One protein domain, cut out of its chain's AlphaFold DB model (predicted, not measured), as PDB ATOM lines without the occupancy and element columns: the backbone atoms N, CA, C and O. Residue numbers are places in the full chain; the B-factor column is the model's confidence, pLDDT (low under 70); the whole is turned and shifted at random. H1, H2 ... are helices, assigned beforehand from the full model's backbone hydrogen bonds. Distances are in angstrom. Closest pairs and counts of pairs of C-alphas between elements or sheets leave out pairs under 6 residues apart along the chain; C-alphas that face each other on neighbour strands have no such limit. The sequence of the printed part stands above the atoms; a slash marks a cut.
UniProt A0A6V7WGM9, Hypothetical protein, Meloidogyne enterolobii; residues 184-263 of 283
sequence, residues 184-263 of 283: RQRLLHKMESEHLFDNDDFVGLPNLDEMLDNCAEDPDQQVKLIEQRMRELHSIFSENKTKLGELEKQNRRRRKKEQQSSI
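AT A GLANCE: This is residues 184 to 263 of the 283 residues of the protein "Hypothetical protein" of Meloidogyne enterolobii (UniProt A0A6V7WGM9). One very long helix, H4, makes the longest axis of the model, and the short helices H2 and H3 form a thin strip folded back over its first half. Two arms stick out: residues 184 to 197, which hold H1, and residues 238 to 263, the latter part of H4. The printed part has 80 residues with four named helices, in the order H1, H2, H3, H4, and no named strand; the class is all helix. The whole is extended, with a radius of gyration of the C-alphas of 20.0 A, and it is a rod spanning 69 by 31 by 12 A.

IN THESE COORDINATES: H1 runs from residue 184, C-alpha at (32.421, 2.191, 21.395), to residue 193, over 14.2 A. H2 holds residues 199 to 203 and H3 residues 208 to 213. H4 runs from residue 219, C-alpha at (19.282, -15.369, -17.958), to residue 263, C-alpha at (17.891, 32.055, 27.911), over 66.0 A.

HOW THE PARTS SIT: H1 touches no helix. H2 is close to H4 but not clearly touching; their closest C-alphas, those of Val 203 and Ile 236, are 7.5 A apart. H2 and H3 are only just apart, at 8.2 A. H3 and H4 form a helical hairpin and run opposite ways at a shallow tilt of 10 degrees. H4 touches H3 with residues 222 to 229 alone; their closest C-alphas, those of Leu 212 and Gln 222, are 5.9 A apart. In H1, H2, H3 and H4 every O i to N i+4 pair is within hydrogen-bond range.

THE WHOLE: The two C-alphas farthest apart, those of Glu 217 and Ile 263, are 69.5 A apart. The printed part has no cut, and its three links are tight. Mean pLDDT of the printed part is 84.0; residues 194 to 202 and 261 to 263 are under 70.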
ATOM      1  N   ARG A 184      32.530   2.061  22.852       81.69
ATOM      2  CA  ARG A 184      32.421   2.191  21.395       81.69
ATOM      3  C   ARG A 184      33.005   0.983  20.664       81.69
ATOM      4  O   ARG A 184      32.371   0.496  19.735       81.69
ATOM      5  N   GLN A 185      34.177   0.499  21.075       84.94
ATOM      6  CA  GLN A 185      34.776  -0.692  20.468       84.94
ATOM      7  C   GLN A 185      33.929  -1.942  20.715       84.94
ATOM      8  O   GLN A 185      33.679  -2.697  19.783       84.94
ATOM      9  N   ARG A 186      33.411  -2.122  21.936       85.88
ATOM     10  CA  ARG A 186      32.512  -3.241  22.245       85.88
ATOM     11  C   ARG A 186      31.233  -3.198  21.412       85.88
ATOM     12  O   ARG A 186      30.779  -4.240  20.959       85.88
ATOM     13  N   LEU A 187      30.659  -2.012  21.205       83.19
ATOM     14  CA  LEU A 187      29.471  -1.850  20.370       83.19
ATOM     15  C   LEU A 187      29.752  -2.226  18.911       83.19
ATOM     16  O   LEU A 187      28.980  -2.980  18.333       83.19
ATOM     17  N   LEU A 188      30.858  -1.738  18.340       81.19
ATOM     18  CA  LEU A 188      31.254  -2.074  16.970       81.19
ATOM     19  C   LEU A 188      31.483  -3.579  16.813       81.19
ATOM     20  O   LEU A 188      30.883  -4.192  15.940       81.19
ATOM     21  N   HIS A 189      32.238  -4.184  17.729       82.81
ATOM     22  CA  HIS A 189      32.487  -5.622  17.725       82.81
ATOM     23  C   HIS A 189      31.193  -6.436  17.873       82.81
ATOM     24  O   HIS A 189      31.045  -7.495  17.271       82.81
ATOM     25  N   LYS A 190      30.233  -5.952  18.670       82.00
ATOM     26  CA  LYS A 190      28.934  -6.611  18.823       82.00
ATOM     27  C   LYS A 190      28.111  -6.539  17.532       82.00
ATOM     28  O   LYS A 190      27.563  -7.554  17.118       82.00
ATOM     29  N   MET A 191      28.087  -5.381  16.873       75.38
ATOM     30  CA  MET A 191      27.439  -5.216  15.566       75.38
ATOM     31  C   MET A 191      28.093  -6.085  14.482       75.38
ATOM     32  O   MET A 191      27.389  -6.638  13.644       75.38
ATOM     33  N   GLU A 192      29.419  -6.241  14.514       75.12
ATOM     34  CA  GLU A 192      30.152  -7.134  13.603       75.12
ATOM     35  C   GLU A 192      29.799  -8.603  13.861       75.12
ATOM     36  O   GLU A 192      29.514  -9.340  12.922       75.12
ATOM     37  N   SER A 193      29.743  -9.020  15.131       76.06
ATOM     38  CA  SER A 193      29.414 -10.403  15.506       76.06
ATOM     39  C   SER A 193      27.960 -10.799  15.252       76.06
ATOM     40  O   SER A 193      27.663 -11.979  15.101       76.06
ATOM     41  N   GLU A 194      27.046  -9.830  15.222       68.44
ATOM     42  CA  GLU A 194      25.619 -10.059  14.975       68.44
ATOM     43  C   GLU A 194      25.273 -10.045  13.477       68.44
ATOM     44  O   GLU A 194      24.094 -10.037  13.140       68.44
ATOM     45  N   HIS A 195      26.271 -10.027  12.579       62.19
ATOM     46  CA  HIS A 195      26.061  -9.967  11.126       62.19
ATOM     47  C   HIS A 195      25.156  -8.801  10.681       62.19
ATOM     48  O   HIS A 195      24.622  -8.782   9.581       62.19
ATOM     49  N   LEU A 196      25.055  -7.741  11.495       56.81
ATOM     50  CA  LEU A 196      24.261  -6.536  11.208       56.81
ATOM     51  C   LEU A 196      24.776  -5.734   9.996       56.81
ATOM     52  O   LEU A 196      24.197  -4.708   9.640       56.81
ATOM     53  N   PHE A 197      25.873  -6.187   9.386       55.62
ATOM     54  CA  PHE A 197      26.448  -5.667   8.149       55.62
ATOM     55  C   PHE A 197      26.074  -6.484   6.905       55.62
ATOM     56  O   PHE A 197      26.450  -6.081   5.801       55.62
ATOM     57  N   ASP A 198      25.313  -7.570   7.053       57.94
ATOM     58  CA  ASP A 198      24.661  -8.228   5.927       57.94
ATOM     59  C   ASP A 198      23.560  -7.281   5.430       57.94
ATOM     60  O   ASP A 198      22.499  -7.095   6.030       57.94
ATOM     61  N   ASN A 199      23.900  -6.551   4.365       58.44
ATOM     62  CA  ASN A 199      23.151  -5.383   3.898       58.44
ATOM     63  C   ASN A 199      21.703  -5.709   3.507       58.44
ATOM     64  O   ASN A 199      20.864  -4.810   3.512       58.44
ATOM     65  N   ASP A 200      21.401  -6.963   3.177       56.50
ATOM     66  CA  ASP A 200      20.064  -7.376   2.755       56.50
ATOM     67  C   ASP A 200      19.085  -7.480   3.937       56.50
ATOM     68  O   ASP A 200      17.959  -6.982   3.836       56.50
ATOM     69  N   ASP A 201      19.538  -7.975   5.093       61.31
ATOM     70  CA  ASP A 201      18.725  -8.069   6.315       61.31
ATOM     71  C   ASP A 201      18.430  -6.688   6.910       61.31
ATOM     72  O   ASP A 201      17.319  -6.415   7.371       61.31
ATOM     73  N   PHE A 202      19.395  -5.766   6.834       58.53
ATOM     74  CA  PHE A 202      19.209  -4.384   7.286       58.53
ATOM     75  C   PHE A 202      18.142  -3.636   6.473       58.53
ATOM     76  O   PHE A 202      17.445  -2.752   6.981       58.53
ATOM     77  N   VAL A 203      18.021  -3.982   5.193       70.00
ATOM     78  CA  VAL A 203      17.100  -3.358   4.241       70.00
ATOM     79  C   VAL A 203      15.766  -4.130   4.180       70.00
ATOM     80  O   VAL A 203      14.796  -3.640   3.600       70.00
ATOM     81  N   GLY A 204      15.678  -5.278   4.867       75.81
ATOM     82  CA  GLY A 204      14.477  -6.108   4.976       75.81
ATOM     83  C   GLY A 204      14.122  -6.813   3.672       75.81
ATOM     84  O   GLY A 204      12.942  -7.032   3.390       75.81
ATOM     85  N   LEU A 205      15.125  -7.103   2.849       81.56
ATOM     86  CA  LEU A 205      14.933  -7.663   1.526       81.56
ATOM     87  C   LEU A 205      15.450  -9.109   1.453       81.56
ATOM     88  O   LEU A 205      16.458  -9.423   2.078       81.56
ATOM     89  N   PRO A 206      14.810  -9.991   0.660       81.69
ATOM     90  CA  PRO A 206      15.252 -11.379   0.515       81.69
ATOM     91  C   PRO A 206      16.652 -11.460  -0.106       81.69
ATOM     92  O   PRO A 206      17.024 -10.574  -0.886       81.69
ATOM     93  N   ASN A 207      17.400 -12.517   0.224       83.69
ATOM     94  CA  ASN A 207      18.750 -12.755  -0.284       83.69
ATOM     95  C   ASN A 207      18.726 -12.892  -1.815       83.69
ATOM     96  O   ASN A 207      18.026 -13.744  -2.367       83.69
ATOM     97  N   LEU A 208      19.461 -12.016  -2.504       84.25
ATOM     98  CA  LEU A 208      19.463 -11.972  -3.964       84.25
ATOM     99  C   LEU A 208      20.116 -13.217  -4.571       84.25
ATOM    100  O   LEU A 208      19.642 -13.685  -5.605       84.25
ATOM    101  N   ASP A 209      21.150 -13.759  -3.931       84.50
ATOM    102  CA  ASP A 209      21.894 -14.912  -4.442       84.50
ATOM    103  C   ASP A 209      20.998 -16.159  -4.463       84.50
ATOM    104  O   ASP A 209      20.874 -16.815  -5.494       84.50
ATOM    105  N   GLU A 210      20.239 -16.399  -3.388       85.69
ATOM    106  CA  GLU A 210      19.253 -17.489  -3.337       85.69
ATOM    107  C   GLU A 210      18.167 -17.338  -4.414       85.69
ATOM    108  O   GLU A 210      17.708 -18.315  -5.011       85.69
ATOM    109  N   MET A 211      17.725 -16.109  -4.685       86.56
ATOM    110  CA  MET A 211      16.725 -15.858  -5.723       86.56
ATOM    111  C   MET A 211      17.294 -16.040  -7.137       86.56
ATOM    112  O   MET A 211      16.561 -16.488  -8.018       86.56
ATOM    113  N   LEU A 212      18.570 -15.712  -7.356       89.00
ATOM    114  CA  LEU A 212      19.258 -15.892  -8.637       89.00
ATOM    115  C   LEU A 212      19.546 -17.363  -8.940       89.00
ATOM    116  O   LEU A 212      19.425 -17.771 -10.097       89.00
ATOM    117  N   ASP A 213      19.855 -18.159  -7.918       89.25
ATOM    118  CA  ASP A 213      20.042 -19.607  -8.050       89.25
ATOM    119  C   ASP A 213      18.755 -20.299  -8.521       89.25
ATOM    120  O   ASP A 213      18.790 -21.195  -9.367       89.25
ATOM    121  N   ASN A 214      17.592 -19.823  -8.062       88.88
ATOM    122  CA  ASN A 214      16.286 -20.339  -8.485       88.88
ATOM    123  C   ASN A 214      15.943 -20.049  -9.957       88.88
ATOM    124  O   ASN A 214      15.050 -20.689 -10.512       88.88
ATOM    125  N   CYS A 215      16.625 -19.096 -10.595       89.94
ATOM    126  CA  CYS A 215      16.465 -18.782 -12.015       89.94
ATOM    127  C   CYS A 215      17.771 -18.933 -12.810       89.94
ATOM    128  O   CYS A 215      17.907 -18.353 -13.886       89.94
ATOM    129  N   ALA A 216      18.711 -19.752 -12.318       86.69
ATOM    130  CA  ALA A 216      20.019 -19.978 -12.940       86.69
ATOM    131  C   ALA A 216      19.953 -20.434 -14.407       86.69
ATOM    132  O   ALA A 216      20.855 -20.143 -15.192       86.69
ATOM    133  N   GLU A 217      18.881 -21.132 -14.782       91.00
ATOM    134  CA  GLU A 217      18.688 -21.674 -16.129       91.00
ATOM    135  C   GLU A 217      18.144 -20.647 -17.140       91.00
ATOM    136  O   GLU A 217      18.222 -20.889 -18.346       91.00
ATOM    137  N   ASP A 218      17.616 -19.503 -16.684       93.56
ATOM    138  CA  ASP A 218      17.021 -18.473 -17.544       93.56
ATOM    139  C   ASP A 218      17.649 -17.084 -17.290       93.56
ATOM    140  O   ASP A 218      17.243 -16.362 -16.367       93.56
ATOM    141  N   PRO A 219      18.605 -16.651 -18.134       90.12
ATOM    142  CA  PRO A 219      19.282 -15.369 -17.958       90.12
ATOM    143  C   PRO A 219      18.330 -14.169 -18.074       90.12
ATOM    144  O   PRO A 219      18.565 -13.141 -17.434       90.12
ATOM    145  N   ASP A 220      17.228 -14.274 -18.823       92.88
ATOM    146  CA  ASP A 220      16.257 -13.181 -18.936       92.88
ATOM    147  C   ASP A 220      15.474 -12.992 -17.626       92.88
ATOM    148  O   ASP A 220      15.091 -11.870 -17.274       92.88
ATOM    149  N   GLN A 221      15.247 -14.070 -16.870       92.50
ATOM    150  CA  GLN A 221      14.658 -13.994 -15.530       92.50
ATOM    151  C   GLN A 221      15.637 -13.422 -14.507       92.50
ATOM    152  O   GLN A 221      15.228 -12.595 -13.689       92.50
ATOM    153  N   GLN A 222      16.923 -13.775 -14.593       90.38
ATOM    154  CA  GLN A 222      17.961 -13.181 -13.746       90.38
ATOM    155  C   GLN A 222      18.049 -11.665 -13.940       90.38
ATOM    156  O   GLN A 222      18.045 -10.910 -12.967       90.38
ATOM    157  N   VAL A 223      18.051 -11.192 -15.191       92.19
ATOM    158  CA  VAL A 223      18.075  -9.752 -15.489       92.19
ATOM    159  C   VAL A 223      16.847  -9.049 -14.907       92.19
ATOM    160  O   VAL A 223      16.990  -8.017 -14.252       92.19
ATOM    161  N   LYS A 224      15.644  -9.616 -15.066       93.75
ATOM    162  CA  LYS A 224      14.414  -9.043 -14.486       93.75
ATOM    163  C   LYS A 224      14.470  -8.954 -12.964       93.75
ATOM    164  O   LYS A 224      14.029  -7.949 -12.402       93.75
ATOM    165  N   LEU A 225      15.005  -9.984 -12.314       93.94
ATOM    166  CA  LEU A 225      15.170 -10.027 -10.867       93.94
ATOM    167  C   LEU A 225      16.157  -8.954 -10.388       93.94
ATOM    168  O   LEU A 225      15.846  -8.200  -9.467       93.94
ATOM    169  N   ILE A 226      17.301  -8.811 -11.061       91.44
ATOM    170  CA  ILE A 226      18.296  -7.776 -10.749       91.44
ATOM    171  C   ILE A 226      17.705  -6.377 -10.953       91.44
ATOM    172  O   ILE A 226      17.839  -5.511 -10.090       91.44
ATOM    173  N   GLU A 227      17.003  -6.136 -12.061       92.25
ATOM    174  CA  GLU A 227      16.342  -4.852 -12.308       92.25
ATOM    175  C   GLU A 227      15.287  -4.529 -11.248       92.25
ATOM    176  O   GLU A 227      15.171  -3.381 -10.805       92.25
ATOM    177  N   GLN A 228      14.506  -5.528 -10.834       93.50
ATOM    178  CA  GLN A 228      13.560  -5.377  -9.740       93.50
ATOM    179  C   GLN A 228      14.282  -5.015  -8.443       93.50
ATOM    180  O   GLN A 228      13.891  -4.044  -7.791       93.50
ATOM    181  N   ARG A 229      15.372  -5.712  -8.120       90.69
ATOM    182  CA  ARG A 229      16.154  -5.448  -6.916       90.69
ATOM    183  C   ARG A 229      16.737  -4.039  -6.903       90.69
ATOM    184  O   ARG A 229      16.653  -3.341  -5.896       90.69
ATOM    185  N   MET A 230      17.240  -3.570  -8.040       91.62
ATOM    186  CA  MET A 230      17.715  -2.194  -8.176       91.62
ATOM    187  C   MET A 230      16.597  -1.179  -7.909       91.62
ATOM    188  O   MET A 230      16.819  -0.191  -7.207       91.62
ATOM    189  N   ARG A 231      15.374  -1.417  -8.407       93.88
ATOM    190  CA  ARG A 231      14.218  -0.543  -8.127       93.88
ATOM    191  C   ARG A 231      13.861  -0.515  -6.638       93.88
ATOM    192  O   ARG A 231      13.616   0.565  -6.103       93.88
ATOM    193  N   GLU A 232      13.857  -1.667  -5.975       92.25
ATOM    194  CA  GLU A 232      13.578  -1.782  -4.536       92.25
ATOM    195  C   GLU A 232      14.624  -1.028  -3.704       92.25
ATOM    196  O   GLU A 232      14.267  -0.177  -2.887       92.25
ATOM    197  N   LEU A 233      15.914  -1.235  -3.989       90.12
ATOM    198  CA  LEU A 233      17.008  -0.519  -3.328       90.12
ATOM    199  C   LEU A 233      16.908   0.999  -3.528       90.12
ATOM    200  O   LEU A 233      17.072   1.767  -2.577       90.12
ATOM    201  N   HIS A 234      16.581   1.457  -4.740       91.25
ATOM    202  CA  HIS A 234      16.358   2.879  -5.009       91.25
ATOM    203  C   HIS A 234      15.172   3.456  -4.224       91.25
ATOM    204  O   HIS A 234      15.245   4.600  -3.755       91.25
ATOM    205  N   SER A 235      14.097   2.682  -4.067       92.75
ATOM    206  CA  SER A 235      12.932   3.075  -3.273       92.75
ATOM    207  C   SER A 235      13.312   3.250  -1.803       92.75
ATOM    208  O   SER A 235      13.084   4.317  -1.228       92.75
ATOM    209  N   ILE A 236      13.984   2.255  -1.222       91.12
ATOM    210  CA  ILE A 236      14.369   2.270   0.193       91.12
ATOM    211  C   ILE A 236      15.397   3.366   0.470       91.12
ATOM    212  O   ILE A 236      15.282   4.096   1.457       91.12
ATOM    213  N   PHE A 237      16.357   3.569  -0.433       91.31
ATOM    214  CA  PHE A 237      17.287   4.692  -0.342       91.31
ATOM    215  C   PHE A 237      16.551   6.039  -0.303       91.31
ATOM    216  O   PHE A 237      16.856   6.898   0.528       91.31
ATOM    217  N   SER A 238      15.568   6.233  -1.183       93.06
ATOM    218  CA  SER A 238      14.804   7.483  -1.267       93.06
ATOM    219  C   SER A 238      13.956   7.722  -0.016       93.06
ATOM    220  O   SER A 238      13.896   8.846   0.497       93.06
ATOM    221  N   GLU A 239      13.345   6.666   0.516       93.12
ATOM    222  CA  GLU A 239      12.585   6.705   1.759       93.12
ATOM    223  C   GLU A 239      13.485   7.049   2.953       93.12
ATOM    224  O   GLU A 239      13.210   7.998   3.691       93.12
ATOM    225  N   ASN A 240      14.609   6.348   3.108       91.81
ATOM    226  CA  ASN A 240      15.542   6.567   4.211       91.81
ATOM    227  C   ASN A 240      16.200   7.946   4.148       91.81
ATOM    228  O   ASN A 240      16.328   8.614   5.174       91.81
ATOM    229  N   LYS A 241      16.538   8.434   2.949       93.62
ATOM    230  CA  LYS A 241      17.012   9.809   2.746       93.62
ATOM    231  C   LYS A 241      15.984  10.837   3.220       93.62
ATOM    232  O   LYS A 241      16.347  11.839   3.837       93.62
ATOM    233  N   THR A 242      14.703  10.587   2.956       94.75
ATOM    234  CA  THR A 242      13.609  11.463   3.392       94.75
ATOM    235  C   THR A 242      13.461  11.437   4.913       94.75
ATOM    236  O   THR A 242      13.505  12.498   5.540       94.75
ATOM    237  N   LYS A 243      13.390  10.244   5.519       94.81
ATOM    238  CA  LYS A 243      13.318  10.058   6.980       94.81
ATOM    239  C   LYS A 243      14.496  10.714   7.701       94.81
ATOM    240  O   LYS A 243      14.299  11.418   8.690       94.81
ATOM    241  N   LEU A 244      15.714  10.544   7.184       94.00
ATOM    242  CA  LEU A 244      16.908  11.175   7.742       94.00
ATOM    243  C   LEU A 244      16.783  12.702   7.724       94.00
ATOM    244  O   LEU A 244      16.989  13.350   8.749       94.00
ATOM    245  N   GLY A 245      16.349  13.279   6.601       94.69
ATOM    246  CA  GLY A 245      16.129  14.721   6.494       94.69
ATOM    247  C   GLY A 245      15.055  15.253   7.455       94.69
ATOM    248  O   GLY A 245      15.159  16.381   7.949       94.69
ATOM    249  N   GLU A 246      14.018  14.474   7.754       95.88
ATOM    250  CA  GLU A 246      13.008  14.827   8.761       95.88
ATOM    251  C   GLU A 246      13.568  14.789  10.184       95.88
ATOM    252  O   GLU A 246      13.375  15.745  10.946       95.88
ATOM    253  N   LEU A 247      14.322  13.740  10.521       94.81
ATOM    254  CA  LEU A 247      14.984  13.598  11.816       94.81
ATOM    255  C   LEU A 247      16.005  14.713  12.056       94.81
ATOM    256  O   LEU A 247      16.034  15.304  13.137       94.81
ATOM    257  N   GLU A 248      16.790  15.084  11.045       94.06
ATOM    258  CA  GLU A 248      17.726  16.210  11.119       94.06
ATOM    259  C   GLU A 248      17.002  17.537  11.377       94.06
ATOM    260  O   GLU A 248      17.404  18.322  12.247       94.06
ATOM    261  N   LYS A 249      15.884  17.790  10.681       95.44
ATOM    262  CA  LYS A 249      15.042  18.973  10.923       95.44
ATOM    263  C   LYS A 249      14.475  18.972  12.341       95.44
ATOM    264  O   LYS A 249      14.467  20.023  12.990       95.44
ATOM    265  N   GLN A 250      14.004  17.826  12.829       93.50
ATOM    266  CA  GLN A 250      13.473  17.681  14.183       93.50
ATOM    267  C   GLN A 250      14.559  17.935  15.235       93.50
ATOM    268  O   GLN A 250      14.330  18.702  16.172       93.50
ATOM    269  N   ASN A 251      15.756  17.380  15.046       92.50
ATOM    270  CA  ASN A 251      16.899  17.574  15.936       92.50
ATOM    271  C   ASN A 251      17.337  19.049  15.963       92.50
ATOM    272  O   ASN A 251      17.482  19.646  17.029       92.50
ATOM    273  N   ARG A 252      17.402  19.709  14.797       92.69
ATOM    274  CA  ARG A 252      17.677  21.153  14.713       92.69
ATOM    275  C   ARG A 252      16.632  21.989  15.458       92.69
ATOM    276  O   ARG A 252      16.989  22.964  16.118       92.69
ATOM    277  N   ARG A 253      15.345  21.639  15.360       92.69
ATOM    278  CA  ARG A 253      14.267  22.316  16.107       92.69
ATOM    279  C   ARG A 253      14.396  22.090  17.613       92.69
ATOM    280  O   ARG A 253      14.186  23.039  18.362       92.69
ATOM    281  N   ARG A 254      14.754  20.877  18.047       91.12
ATOM    282  CA  ARG A 254      14.982  20.551  19.461       91.12
ATOM    283  C   ARG A 254      16.124  21.390  20.041       91.12
ATOM    284  O   ARG A 254      15.884  22.115  20.997       91.12
ATOM    285  N   ARG A 255      17.286  21.429  19.379       88.62
ATOM    286  CA  ARG A 255      18.435  22.251  19.811       88.62
ATOM    287  C   ARG A 255      18.099  23.741  19.917       88.62
ATOM    288  O   ARG A 255      18.510  24.404  20.860       88.62
ATOM    289  N   LYS A 256      17.309  24.276  18.975       87.88
ATOM    290  CA  LYS A 256      16.832  25.670  19.043       87.88
ATOM    291  C   LYS A 256      15.927  25.925  20.251       87.88
ATOM    292  O   LYS A 256      16.040  26.980  20.863       87.88
ATOM    293  N   LYS A 257      15.034  24.983  20.582       86.94
ATOM    294  CA  LYS A 257      14.168  25.088  21.766       86.94
ATOM    295  C   LYS A 257      14.979  25.030  23.056       86.94
ATOM    296  O   LYS A 257      14.750  25.864  23.918       86.94
ATOM    297  N   GLU A 258      15.942  24.114  23.148       79.88
ATOM    298  CA  GLU A 258      16.836  23.979  24.307       79.88
ATOM    299  C   GLU A 258      17.634  25.269  24.557       79.88
ATOM    300  O   GLU A 258      17.660  25.771  25.680       79.88
ATOM    301  N   GLN A 259      18.180  25.877  23.496       74.56
ATOM    302  CA  GLN A 259      18.893  27.159  23.580       74.56
ATOM    303  C   GLN A 259      17.986  28.339  23.962       74.56
ATOM    304  O   GLN A 259      18.415  29.247  24.668       74.56
ATOM    305  N   GLN A 260      16.725  28.350  23.518       70.38
ATOM    306  CA  GLN A 260      15.765  29.382  23.922       70.38
ATOM    307  C   GLN A 260      15.311  29.206  25.374       70.38
ATOM    308  O   GLN A 260      15.205  30.198  26.094       70.38
ATOM    309  N   SER A 261      15.110  27.966  25.834       64.75
ATOM    310  CA  SER A 261      14.747  27.690  27.227       64.75
ATOM    311  C   SER A 261      15.856  28.050  28.212       64.75
ATOM    312  O   SER A 261      15.544  28.556  29.282       64.75
ATOM    313  N   SER A 262      17.134  27.882  27.844       59.50
ATOM    314  CA  SER A 262      18.265  28.293  28.690       59.50
ATOM    315  C   SER A 262      18.417  29.813  28.815       59.50
ATOM    316  O   SER A 262      18.997  30.291  29.784       59.50
ATOM    317  N   ILE A 263      17.891  30.584  27.856       58.91
ATOM    318  CA  ILE A 263      17.891  32.055  27.911       58.91
ATOM    319  C   ILE A 263      16.696  32.560  28.735       58.91
ATOM    320  O   ILE A 263      16.823  33.534  29.471       58.91
TER     321      ILE A 263